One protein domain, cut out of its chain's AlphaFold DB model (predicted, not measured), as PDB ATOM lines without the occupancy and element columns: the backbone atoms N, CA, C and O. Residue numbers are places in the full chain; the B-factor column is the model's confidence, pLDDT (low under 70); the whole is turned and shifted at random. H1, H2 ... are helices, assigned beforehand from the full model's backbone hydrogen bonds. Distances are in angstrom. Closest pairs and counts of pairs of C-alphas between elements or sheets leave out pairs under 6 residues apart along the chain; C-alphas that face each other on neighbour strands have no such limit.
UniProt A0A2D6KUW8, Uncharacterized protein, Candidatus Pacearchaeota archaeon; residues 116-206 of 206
ATOM      1  N   GLU A 116      35.598  31.817 -50.565       80.12
ATOM      2  CA  GLU A 116      36.612  31.172 -51.406       80.12
ATOM      3  C   GLU A 116      38.005  31.707 -51.079       80.12
ATOM      4  O   GLU A 116      38.939  30.931 -50.893       80.12
ATOM      5  N   LYS A 117      38.146  33.032 -50.926       81.75
ATOM      6  CA  LYS A 117      39.428  33.631 -50.545       81.75
ATOM      7  C   LYS A 117      39.826  33.239 -49.124       81.75
ATOM      8  O   LYS A 117      40.981  32.897 -48.894       81.75
ATOM      9  N   LYS A 118      38.872  33.201 -48.185       82.25
ATOM     10  CA  LYS A 118      39.117  32.687 -46.824       82.25
ATOM     11  C   LYS A 118      39.567  31.229 -46.843       82.25
ATOM     12  O   LYS A 118      40.440  30.858 -46.064       82.25
ATOM     13  N   HIS A 119      38.977  30.413 -47.715       81.69
ATOM     14  CA  HIS A 119      39.390  29.029 -47.893       81.69
ATOM     15  C   HIS A 119      40.817  28.946 -48.442       81.69
ATOM     16  O   HIS A 119      41.649  28.290 -47.825       81.69
ATOM     17  N   ALA A 120      41.125  29.664 -49.523       83.19
ATOM     18  CA  ALA A 120      42.462  29.702 -50.114       83.19
ATOM     19  C   ALA A 120      43.536  30.160 -49.111       83.19
ATOM     20  O   ALA A 120      44.551  29.485 -48.960       83.19
ATOM     21  N   ASP A 121      43.282  31.235 -48.360       83.44
ATOM     22  CA  ASP A 121      44.208  31.731 -47.334       83.44
ATOM     23  C   ASP A 121      44.410  30.698 -46.207       83.44
ATOM     24  O   ASP A 121      45.507  30.553 -45.667       83.44
ATOM     25  N   ALA A 122      43.364  29.942 -45.852       82.62
ATOM     26  CA  ALA A 122      43.480  28.850 -44.888       82.62
ATOM     27  C   ALA A 122      44.338  27.695 -45.433       82.62
ATOM     28  O   ALA A 122      45.140  27.141 -44.680       82.62
ATOM     29  N   LEU A 123      44.209  27.349 -46.721       80.12
ATOM     30  CA  LEU A 123      45.071  26.355 -47.378       80.12
ATOM     31  C   LEU A 123      46.535  26.809 -47.370       80.12
ATOM     32  O   LEU A 123      47.422  26.039 -46.999       80.12
ATOM     33  N   GLU A 124      46.780  28.065 -47.736       83.94
ATOM     34  CA  GLU A 124      48.113  28.662 -47.763       83.94
ATOM     35  C   GLU A 124      48.738  28.695 -46.364       83.94
ATOM     36  O   GLU A 124      49.881  28.280 -46.190       83.94
ATOM     37  N   GLY A 125      47.967  29.067 -45.339       82.94
ATOM     38  CA  GLY A 125      48.426  29.055 -43.949       82.94
ATOM     39  C   GLY A 125      48.750  27.654 -43.413       82.94
ATOM     40  O   GLY A 125      49.660  27.503 -42.598       82.94
ATOM     41  N   VAL A 126      48.038  26.618 -43.866       80.31
ATOM     42  CA  VAL A 126      48.346  25.212 -43.548       80.31
ATOM     43  C   VAL A 126      49.655  24.790 -44.227       80.31
ATOM     44  O   VAL A 126      50.525  24.227 -43.561       80.31
ATOM     45  N   LYS A 127      49.841  25.151 -45.505       79.00
ATOM     46  CA  LYS A 127      51.064  24.868 -46.273       79.00
ATOM     47  C   LYS A 127      52.292  25.588 -45.709       79.00
ATOM     48  O   LYS A 127      53.337  24.966 -45.561       79.00
ATOM     49  N   ALA A 128      52.166  26.865 -45.347       78.31
ATOM     50  CA  ALA A 128      53.248  27.663 -44.762       78.31
ATOM     51  C   ALA A 128      53.750  27.087 -43.427       78.31
ATOM     52  O   ALA A 128      54.909  27.263 -43.067       78.31
ATOM     53  N   LYS A 129      52.890  26.357 -42.707       77.06
ATOM     54  CA  LYS A 129      53.241  25.627 -41.482       77.06
ATOM     55  C   LYS A 129      53.785  24.214 -41.741       77.06
ATOM     56  O   LYS A 129      54.006  23.479 -40.786       77.06
ATOM     57  N   GLY A 130      53.964  23.820 -43.004       73.62
ATOM     58  CA  GLY A 130      54.451  22.495 -43.394       73.62
ATOM     59  C   GLY A 130      53.425  21.367 -43.246       73.62
ATOM     60  O   GLY A 130      53.797  20.199 -43.288       73.62
ATOM     61  N   PHE A 131      52.139  21.683 -43.065       74.00
ATOM     62  CA  PHE A 131      51.087  20.675 -42.934       74.00
ATOM     63  C   PHE A 131      50.406  20.388 -44.276       74.00
ATOM     64  O   PHE A 131      50.210  21.280 -45.102       74.00
ATOM     65  N   THR A 132      49.954  19.146 -44.461       73.56
ATOM     66  CA  THR A 132      49.147  18.744 -45.622       73.56
ATOM     67  C   THR A 132      47.661  18.981 -45.364       73.56
ATOM     68  O   THR A 132      47.151  18.747 -44.260       73.56
ATOM     69  N   HIS A 133      46.930  19.430 -46.384       80.62
ATOM     70  CA  HIS A 133      45.491  19.651 -46.284       80.62
ATOM     71  C   HIS A 133      44.697  18.349 -46.460       80.62
ATOM     72  O   HIS A 133      44.941  17.618 -47.404       80.62
ATOM     73  N   TRP A 134      43.650  18.124 -45.657       84.31
ATOM     74  CA  TRP A 134      42.738  16.960 -45.733       84.31
ATOM     75  C   TRP A 134      42.008  16.754 -47.080       84.31
ATOM     76  O   TRP A 134      41.325  15.752 -47.269       84.31
ATOM     77  N   TYR A 135      42.110  17.714 -48.002       81.31
ATOM     78  CA  TYR A 135      41.529  17.630 -49.350       81.31
ATOM     79  C   TYR A 135      42.588  17.279 -50.405       81.31
ATOM     80  O   TYR A 135      42.279  17.289 -51.594       81.31
ATOM     81  N   SER A 136      43.825  16.970 -49.992       80.38
ATOM     82  CA  SER A 136      44.835  16.402 -50.883       80.38
ATOM     83  C   SER A 136      44.316  15.099 -51.472       80.38
ATOM     84  O   SER A 136      43.782  14.264 -50.737       80.38
ATOM     85  N   LYS A 137      44.464  14.942 -52.785       83.06
ATOM     86  CA  LYS A 137      44.050  13.745 -53.514       83.06
ATOM     87  C   LYS A 137      45.226  12.784 -53.670       83.06
ATOM     88  O   LYS A 137      46.355  13.240 -53.841       83.06
ATOM     89  N   ASN A 138      44.950  11.486 -53.587       80.44
ATOM     90  CA  ASN A 138      45.889  10.437 -53.986       80.44
ATOM     91  C   ASN A 138      45.914  10.308 -55.524       80.44
ATOM     92  O   ASN A 138      45.217  11.037 -56.234       80.44
ATOM     93  N   GLU A 139      46.696   9.357 -56.035       78.69
ATOM     94  CA  GLU A 139      46.805   9.046 -57.471       78.69
ATOM     95  C   GLU A 139      45.451   8.668 -58.102       78.69
ATOM     96  O   GLU A 139      45.203   8.961 -59.268       78.69
ATOM     97  N   ASN A 140      44.530   8.126 -57.301       80.75
ATOM     98  CA  ASN A 140      43.176   7.744 -57.714       80.75
ATOM     99  C   ASN A 140      42.167   8.910 -57.663       80.75
ATOM    100  O   ASN A 140      40.974   8.716 -57.893       80.75
ATOM    101  N   GLY A 141      42.608  10.124 -57.318       82.62
ATOM    102  CA  GLY A 141      41.744  11.302 -57.217       82.62
ATOM    103  C   GLY A 141      40.865  11.364 -55.957       82.62
ATOM    104  O   GLY A 141      40.091  12.318 -55.813       82.62
ATOM    105  N   GLU A 142      40.992  10.408 -55.028       86.50
ATOM    106  CA  GLU A 142      40.271  10.369 -53.751       86.50
ATOM    107  C   GLU A 142      40.949  11.303 -52.738       86.50
ATOM    108  O   GLU A 142      42.154  11.218 -52.481       86.50
ATOM    109  N   SER A 143      40.181  12.217 -52.139       89.62
ATOM    110  CA  SER A 143      40.703  13.101 -51.090       89.62
ATOM    111  C   SER A 143      40.955  12.346 -49.781       89.62
ATOM    112  O   SER A 143      40.130  11.520 -49.399       89.62
ATOM    113  N   GLU A 144      42.002  12.712 -49.039       89.25
ATOM    114  CA  GLU A 144      42.366  12.099 -47.747       89.25
ATOM    115  C   GLU A 144      41.184  12.026 -46.764       89.25
ATOM    116  O   GLU A 144      40.993  11.029 -46.074       89.25
ATOM    117  N   ILE A 145      40.333  13.058 -46.730       92.25
ATOM    118  CA  ILE A 145      39.128  13.080 -45.891       92.25
ATOM    119  C   ILE A 145      38.048  12.079 -46.321       92.25
ATOM    120  O   ILE A 145      37.341  11.549 -45.462       92.25
ATOM    121  N   ALA A 146      37.916  11.831 -47.625       90.00
ATOM    122  CA  ALA A 146      36.968  10.864 -48.170       90.00
ATOM    123  C   ALA A 146      37.446   9.439 -47.875       90.00
ATOM    124  O   ALA A 146      36.673   8.655 -47.326       90.00
ATOM    125  N   CYS A 147      38.740   9.163 -48.089       91.62
ATOM    126  CA  CYS A 147      39.364   7.901 -47.695       91.62
ATOM    127  C   CYS A 147      39.190   7.661 -46.182       91.62
ATOM    128  O   CYS A 147      38.678   6.623 -45.765       91.62
ATOM    129  N   ALA A 148      39.469   8.665 -45.339       93.19
ATOM    130  CA  ALA A 148      39.274   8.568 -43.889       93.19
ATOM    131  C   ALA A 148      37.825   8.231 -43.496       93.19
ATOM    132  O   ALA A 148      37.597   7.466 -42.556       93.19
ATOM    133  N   TYR A 149      36.840   8.814 -44.188       94.25
ATOM    134  CA  TYR A 149      35.426   8.529 -43.955       94.25
ATOM    135  C   TYR A 149      35.045   7.119 -44.418       94.25
ATOM    136  O   TYR A 149      34.418   6.393 -43.647       94.25
ATOM    137  N   ARG A 150      35.480   6.702 -45.613       94.00
ATOM    138  CA  ARG A 150      35.274   5.350 -46.152       94.00
ATOM    139  C   ARG A 150      35.823   4.285 -45.204       94.00
ATOM    140  O   ARG A 150      35.067   3.417 -44.781       94.00
ATOM    141  N   LEU A 151      37.080   4.424 -44.777       94.25
ATOM    142  CA  LEU A 151      37.700   3.538 -43.786       94.25
ATOM    143  C   LEU A 151      36.949   3.565 -42.448       94.25
ATOM    144  O   LEU A 151      36.885   2.568 -41.748       94.25
ATOM    145  N   SER A 152      36.335   4.687 -42.063       95.19
ATOM    146  CA  SER A 152      35.528   4.733 -40.836       95.19
ATOM    147  C   SER A 152      34.206   3.969 -40.932       95.19
ATOM    148  O   SER A 152      33.650   3.598 -39.901       95.19
ATOM    149  N   CYS A 153      33.699   3.739 -42.142       92.25
ATOM    150  CA  CYS A 153      32.502   2.941 -42.388       92.25
ATOM    151  C   CYS A 153      32.822   1.451 -42.549       92.25
ATOM    152  O   CYS A 153      31.917   0.634 -42.408       92.25
ATOM    153  N   ASP A 154      34.083   1.108 -42.804       93.19
ATOM    154  CA  ASP A 154      34.546  -0.264 -42.971       93.19
ATOM    155  C   ASP A 154      34.636  -0.995 -41.611       93.19
ATOM    156  O   ASP A 154      35.396  -0.562 -40.730       93.19
ATOM    157  N   PRO A 155      33.893  -2.103 -41.409       92.94
ATOM    158  CA  PRO A 155      33.980  -2.916 -40.197       92.94
ATOM    159  C   PRO A 155      35.392  -3.436 -39.897       92.94
ATOM    160  O   PRO A 155      35.730  -3.655 -38.730       92.94
ATOM    161  N   GLU A 156      36.250  -3.609 -40.909       92.81
ATOM    162  CA  GLU A 156      37.638  -4.030 -40.701       92.81
ATOM    163  C   GLU A 156      38.450  -3.014 -39.894       92.81
ATOM    164  O   GLU A 156      39.427  -3.365 -39.216       92.81
ATOM    165  N   HIS A 157      38.050  -1.748 -39.940       93.38
ATOM    166  CA  HIS A 157      38.696  -0.644 -39.244       93.38
ATOM    167  C   HIS A 157      37.965  -0.277 -37.967       93.38
ATOM    168  O   HIS A 157      38.226   0.787 -37.407       93.38
ATOM    169  N   HIS A 158      37.075  -1.134 -37.468       94.44
ATOM    170  CA  HIS A 158      36.404  -0.947 -36.187       94.44
ATOM    171  C   HIS A 158      37.103  -1.714 -35.068       94.44
ATOM    172  O   HIS A 158      37.839  -2.680 -35.280       94.44
ATOM    173  N   HIS A 159      36.882  -1.279 -33.831       92.06
ATOM    174  CA  HIS A 159      37.282  -2.069 -32.672       92.06
ATOM    175  C   HIS A 159      36.468  -3.370 -32.628       92.06
ATOM    176  O   HIS A 159      35.238  -3.326 -32.620       92.06
ATOM    177  N   LYS A 160      37.163  -4.512 -32.550       91.69
ATOM    178  CA  LYS A 160      36.561  -5.858 -32.499       91.69
ATOM    179  C   LYS A 160      36.156  -6.309 -31.087       91.69
ATOM    180  O   LYS A 160      35.489  -7.324 -30.942       91.69
ATOM    181  N   SER A 161      36.562  -5.579 -30.049       90.50
ATOM    182  CA  SER A 161      36.266  -5.897 -28.647       90.50
ATOM    183  C   SER A 161      36.403  -4.665 -27.736       90.50
ATOM    184  O   SER A 161      36.942  -3.627 -28.136       90.50
ATOM    185  N   GLY A 162      35.901  -4.777 -26.500       92.00
ATOM    186  CA  GLY A 162      36.015  -3.758 -25.447       92.00
ATOM    187  C   GLY A 162      34.982  -2.623 -25.522       92.00
ATOM    188  O   GLY A 162      34.045  -2.651 -26.314       92.00
ATOM    189  N   ALA A 163      35.178  -1.572 -24.712       90.25
ATOM    190  CA  ALA A 163      34.249  -0.434 -24.558       90.25
ATOM    191  C   ALA A 163      34.039   0.422 -25.831       90.25
ATOM    192  O   ALA A 163      33.255   1.380 -25.855       90.25
ATOM    193  N   HIS A 164      34.777   0.124 -26.898       90.00
ATOM    194  CA  HIS A 164      34.698   0.806 -28.185       90.00
ATOM    195  C   HIS A 164      34.236  -0.104 -29.322       90.00
ATOM    196  O   HIS A 164      34.298   0.333 -30.467       90.00
ATOM    197  N   LEU A 165      33.750  -1.316 -29.018       92.50
ATOM    198  CA  LEU A 165      33.210  -2.269 -29.989       92.50
ATOM    199  C   LEU A 165      32.300  -1.580 -31.024       92.50
ATOM    200  O   LEU A 165      31.423  -0.793 -30.665       92.50
ATOM    201  N   GLY A 166      32.556  -1.845 -32.309       88.75
ATOM    202  CA  GLY A 166      31.790  -1.286 -33.431       88.75
ATOM    203  C   GLY A 166      32.037   0.201 -33.719       88.75
ATOM    204  O   GLY A 166      31.356   0.791 -34.554       88.75
ATOM    205  N   LYS A 167      32.987   0.850 -33.030       91.75
ATOM    206  CA  LYS A 167      33.407   2.228 -33.332       91.75
ATOM    207  C   LYS A 167      34.670   2.233 -34.203       91.75
ATOM    208  O   LYS A 167      35.507   1.340 -34.050       91.75
ATOM    209  N   PRO A 168      34.880   3.275 -35.031       94.25
ATOM    210  CA  PRO A 168      36.078   3.398 -35.857       94.25
ATOM    211  C   PRO A 168      37.373   3.457 -35.036       94.25
ATOM    212  O   PRO A 168      37.558   4.329 -34.177       94.25
ATOM    213  N   HIS A 169      38.307   2.573 -35.362       95.62
ATOM    214  CA  HIS A 169      39.638   2.466 -34.783       95.62
ATOM    215  C   HIS A 169      40.571   3.516 -35.403       95.62
ATOM    216  O   HIS A 169      41.399   3.240 -36.275       95.62
ATOM    217  N   CYS A 170      40.466   4.759 -34.922       94.38
ATOM    218  CA  CYS A 170      41.130   5.929 -35.513       94.38
ATOM    219  C   CYS A 170      42.663   5.804 -35.620       94.38
ATOM    220  O   CYS A 170      43.259   6.431 -36.489       94.38
ATOM    221  N   LYS A 171      43.312   4.989 -34.775       94.94
ATOM    222  CA  LYS A 171      44.756   4.710 -34.884       94.94
ATOM    223  C   LYS A 171      45.103   3.864 -36.114       94.94
ATOM    224  O   LYS A 171      46.121   4.125 -36.739       94.94
ATOM    225  N   LYS A 172      44.241   2.908 -36.476       94.69
ATOM    226  CA  LYS A 172      44.432   2.036 -37.649       94.69
ATOM    227  C   LYS A 172      44.201   2.848 -38.924       94.69
ATOM    228  O   LYS A 172      45.035   2.845 -39.816       94.69
ATOM    229  N   ILE A 173      43.134   3.649 -38.928       95.38
ATOM    230  CA  ILE A 173      42.827   4.588 -40.016       95.38
ATOM    231  C   ILE A 173      43.978   5.590 -40.218       95.38
ATOM    232  O   ILE A 173      44.406   5.805 -41.342       95.38
ATOM    233  N   ALA A 174      44.536   6.167 -39.145       93.94
ATOM    234  CA  ALA A 174      45.676   7.083 -39.252       93.94
ATOM    235  C   ALA A 174      46.910   6.430 -39.898       93.94
ATOM    236  O   ALA A 174      47.553   7.047 -40.740       93.94
ATOM    237  N   GLN A 175      47.235   5.189 -39.523       94.06
ATOM    238  CA  GLN A 175      48.365   4.454 -40.106       94.06
ATOM    239  C   GLN A 175      48.189   4.243 -41.612       94.06
ATOM    240  O   GLN A 175      49.138   4.419 -42.372       94.06
ATOM    241  N   GLU A 176      46.976   3.908 -42.042       93.50
ATOM    242  CA  GLU A 176      46.669   3.696 -43.452       93.50
ATOM    243  C   GLU A 176      46.730   4.989 -44.264       93.50
ATOM    244  O   GLU A 176      47.407   5.031 -45.290       93.50
ATOM    245  N   LEU A 177      46.140   6.071 -43.748       91.56
ATOM    246  CA  LEU A 177      46.209   7.392 -44.376       91.56
ATOM    247  C   LEU A 177      47.649   7.901 -44.486       91.56
ATOM    248  O   LEU A 177      48.037   8.436 -45.520       91.56
ATOM    249  N   ASN A 178      48.464   7.708 -43.447       90.62
ATOM    250  CA  ASN A 178      49.864   8.134 -43.459       90.62
ATOM    251  C   ASN A 178      50.690   7.360 -44.492       90.62
ATOM    252  O   ASN A 178      51.571   7.944 -45.120       90.62
ATOM    253  N   ARG A 179      50.380   6.073 -44.698       89.62
ATOM    254  CA  ARG A 179      51.007   5.243 -45.733       89.62
ATOM    255  C   ARG A 179      50.613   5.696 -47.138       89.62
ATOM    256  O   ARG A 179      51.480   5.817 -47.995       89.62
ATOM    257  N   GLU A 180      49.328   5.940 -47.369       88.56
ATOM    258  CA  GLU A 180      48.793   6.251 -48.700       88.56
ATOM    259  C   GLU A 180      49.075   7.699 -49.133       88.56
ATOM    260  O   GLU A 180      49.497   7.944 -50.260       88.56
ATOM    261  N   TYR A 181      48.913   8.662 -48.224       85.88
ATOM    262  CA  TYR A 181      49.055  10.094 -48.512       85.88
ATOM    263  C   TYR A 181      50.421  10.671 -48.112       85.88
ATOM    264  O   TYR A 181      50.626  11.876 -48.239       85.88
ATOM    265  N   LYS A 182      51.351   9.835 -47.620       83.19
ATOM    266  CA  LYS A 182      52.696  10.235 -47.151       83.19
ATOM    267  C   LYS A 182      52.653  11.391 -46.135       83.19
ATOM    268  O   LYS A 182      53.486  12.295 -46.155       83.19
ATOM    269  N   ASN A 183      51.665  11.350 -45.240       80.44
ATOM    270  CA  ASN A 183      51.379  12.380 -44.237       80.44
ATOM    271  C   ASN A 183      51.656  11.891 -42.807       80.44
ATOM    272  O   ASN A 183      51.924  10.719 -42.567       80.44
ATOM    273  N   SER A 184      51.573  12.806 -41.835       85.38
ATOM    274  CA  SER A 184      51.742  12.520 -40.399       85.38
ATOM    275  C   SER A 184      50.479  12.851 -39.596       85.38
ATOM    276  O   SER A 184      50.477  13.733 -38.741       85.38
ATOM    277  N   ARG A 185      49.369  12.165 -39.883       88.75
ATOM    278  CA  ARG A 185      48.108  12.283 -39.140       88.75
ATOM    279  C   ARG A 185      48.161  11.532 -37.821       88.75
ATOM    280  O   ARG A 185      48.533  10.360 -37.758       88.75
ATOM    281  N   SER A 186      47.679  12.189 -36.777       91.50
ATOM    282  CA  SER A 186      47.396  11.576 -35.487       91.50
ATOM    283  C   SER A 186      45.969  11.000 -35.432       91.50
ATOM    284  O   SER A 186      45.052  11.497 -36.100       91.50
ATOM    285  N   PRO A 187      45.707  10.005 -34.561       93.25
ATOM    286  CA  PRO A 187      44.361   9.454 -34.367       93.25
ATOM    287  C   PRO A 187      43.324  10.510 -33.946       93.25
ATOM    288  O   PRO A 187      42.139  10.404 -34.271       93.25
ATOM    289  N   VAL A 188      43.761  11.545 -33.217       92.38
ATOM    290  CA  VAL A 188      42.904  12.648 -32.762       92.38
ATOM    291  C   VAL A 188      42.448  13.502 -33.941       92.38
ATOM    292  O   VAL A 188      41.273  13.878 -34.009       92.38
ATOM    293  N   GLU A 189      43.348  13.798 -34.877       89.38
ATOM    294  CA  GLU A 189      43.015  14.563 -36.076       89.38
ATOM    295  C   GLU A 189      42.062  13.783 -36.979       89.38
ATOM    296  O   GLU A 189      41.039  14.339 -37.373       89.38
ATOM    297  N   VAL A 190      42.311  12.486 -37.192       92.56
ATOM    298  CA  VAL A 190      41.416  11.585 -37.943       92.56
ATOM    299  C   VAL A 190      40.001  11.597 -37.360       92.56
ATOM    300  O   VAL A 190      39.025  11.839 -38.070       92.56
ATOM    301  N   LYS A 191      39.869  11.439 -36.037       93.50
ATOM    302  CA  LYS A 191      38.569  11.468 -35.348       93.50
ATOM    303  C   LYS A 191      37.825  12.791 -35.555       93.50
ATOM    304  O   LYS A 191      36.607  12.795 -35.755       93.50
ATOM    305  N   LYS A 192      38.531  13.926 -35.477       92.88
ATOM    306  CA  LYS A 192      37.950  15.260 -35.719       92.88
ATOM    307  C   LYS A 192      37.536  15.422 -37.183       92.88
ATOM    308  O   LYS A 192      36.458  15.958 -37.445       92.88
ATOM    309  N   ALA A 193      38.366  14.945 -38.104       91.19
ATOM    310  CA  ALA A 193      38.166  15.045 -39.537       91.19
ATOM    311  C   ALA A 193      36.923  14.253 -39.981       91.19
ATOM    312  O   ALA A 193      35.998  14.850 -40.534       91.19
ATOM    313  N   ILE A 194      36.820  12.973 -39.602       93.38
ATOM    314  CA  ILE A 194      35.654  12.111 -39.878       93.38
ATOM    315  C   ILE A 194      34.359  12.760 -39.373       93.38
ATOM    316  O   ILE A 194      33.377  12.874 -40.107       93.38
ATOM    317  N   ARG A 195      34.350  13.246 -38.123       91.75
ATOM    318  CA  ARG A 195      33.170  13.906 -37.535       91.75
ATOM    319  C   ARG A 195      32.749  15.152 -38.308       91.75
ATOM    320  O   ARG A 195      31.554  15.379 -38.494       91.75
ATOM    321  N   ARG A 196      33.716  15.974 -38.729       88.69
ATOM    322  CA  ARG A 196      33.457  17.183 -39.519       88.69
ATOM    323  C   ARG A 196      32.901  16.823 -40.895       88.69
ATOM    324  O   ARG A 196      31.912  17.418 -41.305       88.69
ATOM    325  N   HIS A 197      33.495  15.838 -41.565       89.69
ATOM    326  CA  HIS A 197      33.063  15.391 -42.884       89.69
ATOM    327  C   HIS A 197      31.645  14.812 -42.851       89.69
ATOM    328  O   HIS A 197      30.790  15.275 -43.598       89.69
ATOM    329  N   LYS A 198      31.350  13.929 -41.886       89.69
ATOM    330  CA  LYS A 198      29.999  13.389 -41.665       89.69
ATOM    331  C   LYS A 198      28.956  14.496 -41.488       89.69
ATOM    332  O   LYS A 198      27.888  14.440 -42.084       89.69
ATOM    333  N   ARG A 199      29.262  15.526 -40.691       89.00
ATOM    334  CA  ARG A 199      28.356  16.669 -40.492       89.00
ATOM    335  C   ARG A 199      28.112  17.446 -41.788       89.00
ATOM    336  O   ARG A 199      26.998  17.904 -42.002       89.00
ATOM    337  N   ASN A 200      29.141  17.624 -42.613       85.50
ATOM    338  CA  ASN A 200      29.013  18.340 -43.880       85.50
ATOM    339  C   ASN A 200      28.172  17.558 -44.893       85.50
ATOM    340  O   ASN A 200      27.334  18.171 -45.539       85.50
ATOM    341  N   LEU A 201      28.336  16.233 -44.971       86.31
ATOM    342  CA  LEU A 201      27.500  15.375 -45.817       86.31
ATOM    343  C   LEU A 201      26.021  15.479 -45.426       86.31
ATOM    344  O   LEU A 201      25.181  15.731 -46.278       86.31
ATOM    345  N   LEU A 202      25.712  15.402 -44.127       84.94
ATOM    346  CA  LEU A 202      24.334  15.534 -43.636       84.94
ATOM    347  C   LEU A 202      23.700  16.885 -44.007       84.94
ATOM    348  O   LEU A 202      22.531  16.931 -44.365       84.94
ATOM    349  N   LYS A 203      24.476  17.974 -43.964       80.81
ATOM    350  CA  LYS A 203      24.011  19.315 -44.355       80.81
ATOM    351  C   LYS A 203      23.762  19.480 -45.854       80.81
ATOM    352  O   LYS A 203      23.076  20.414 -46.223       80.81
ATOM    353  N   GLN A 204      24.376  18.653 -46.699       74.50
ATOM    354  CA  GLN A 204      24.173  18.685 -48.152       74.50
ATOM    355  C   GLN A 204      22.967  17.842 -48.584       74.50
ATOM    356  O   GLN A 204      22.478  18.007 -49.693       74.50
ATOM    357  N   SER A 205      22.505  16.933 -47.722       65.94
ATOM    358  CA  SER A 205      21.318  16.098 -47.940       65.94
ATOM    359  C   SER A 205      20.021  16.715 -47.396       65.94
ATOM    360  O   SER A 205      18.995  16.043 -47.415       65.94
ATOM    361  N   THR A 206      20.079  17.943 -46.870       51.66
ATOM    362  CA  THR A 206      18.936  18.711 -46.341       51.66
ATOM    363  C   THR A 206      18.760  19.966 -47.178       51.66
ATOM    364  O   THR A 206      17.598  20.337 -47.433       51.66
TER     365      THR A 206
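This is residues 116 to 206 of the 206 residues of an uncharacterized protein of Candidatus Pacearchaeota archaeon (UniProt A0A2D6KUW8). H2, H3 and H4 pack crosswise as a small core, with H1 set off from it and the far part of H4, residues 199 to 204, sticking out. H1 and the loop of residues 154 to 169 lie at opposite ends of the longest axis. The printed part has 91 residues with four named helices, H1 to H4, and no named strand: all helix, compact, radius of gyration of the C-alphas 14.1 A, spans 44 by 35 by 25 A.

H1, residues 116 to 128, is apart from H2, 144 to 153, H3, 170 to 181, and H4, 187 to 204. H2 and H3, a helical hairpin, touch at a steep tilt of 38 degrees, opposite ways; their closest C-alphas, Leu 151 and Ile 173, are 6.4 A apart. H4 touches H2 with residues 190 to 198 alone, about perpendicular at 88 degrees; the closest C-alphas, Tyr 149 and Ile 194, are 5.4 A apart. H3 and H4 touch about perpendicular at 85 degrees, through residues 170 to 174 and 187 to 191 alone; the closest C-alphas, Lys 171 and Pro 187, are 4.8 A apart. Every O i to N i+4 pair is within hydrogen-bond range in H1 to H4.

H1 runs 18.3 A from C-alpha 116 at (36.612, 31.172, -51.406). H2 measures 14.5 A and H3 15.8 A. H4 runs 26.1 A to C-alpha 204 at (24.173, 18.685, -48.152).

The printed part has no cut. The links H1 to H2 and H2 to H3 are long. Residues 205 to 206 have pLDDT under 70.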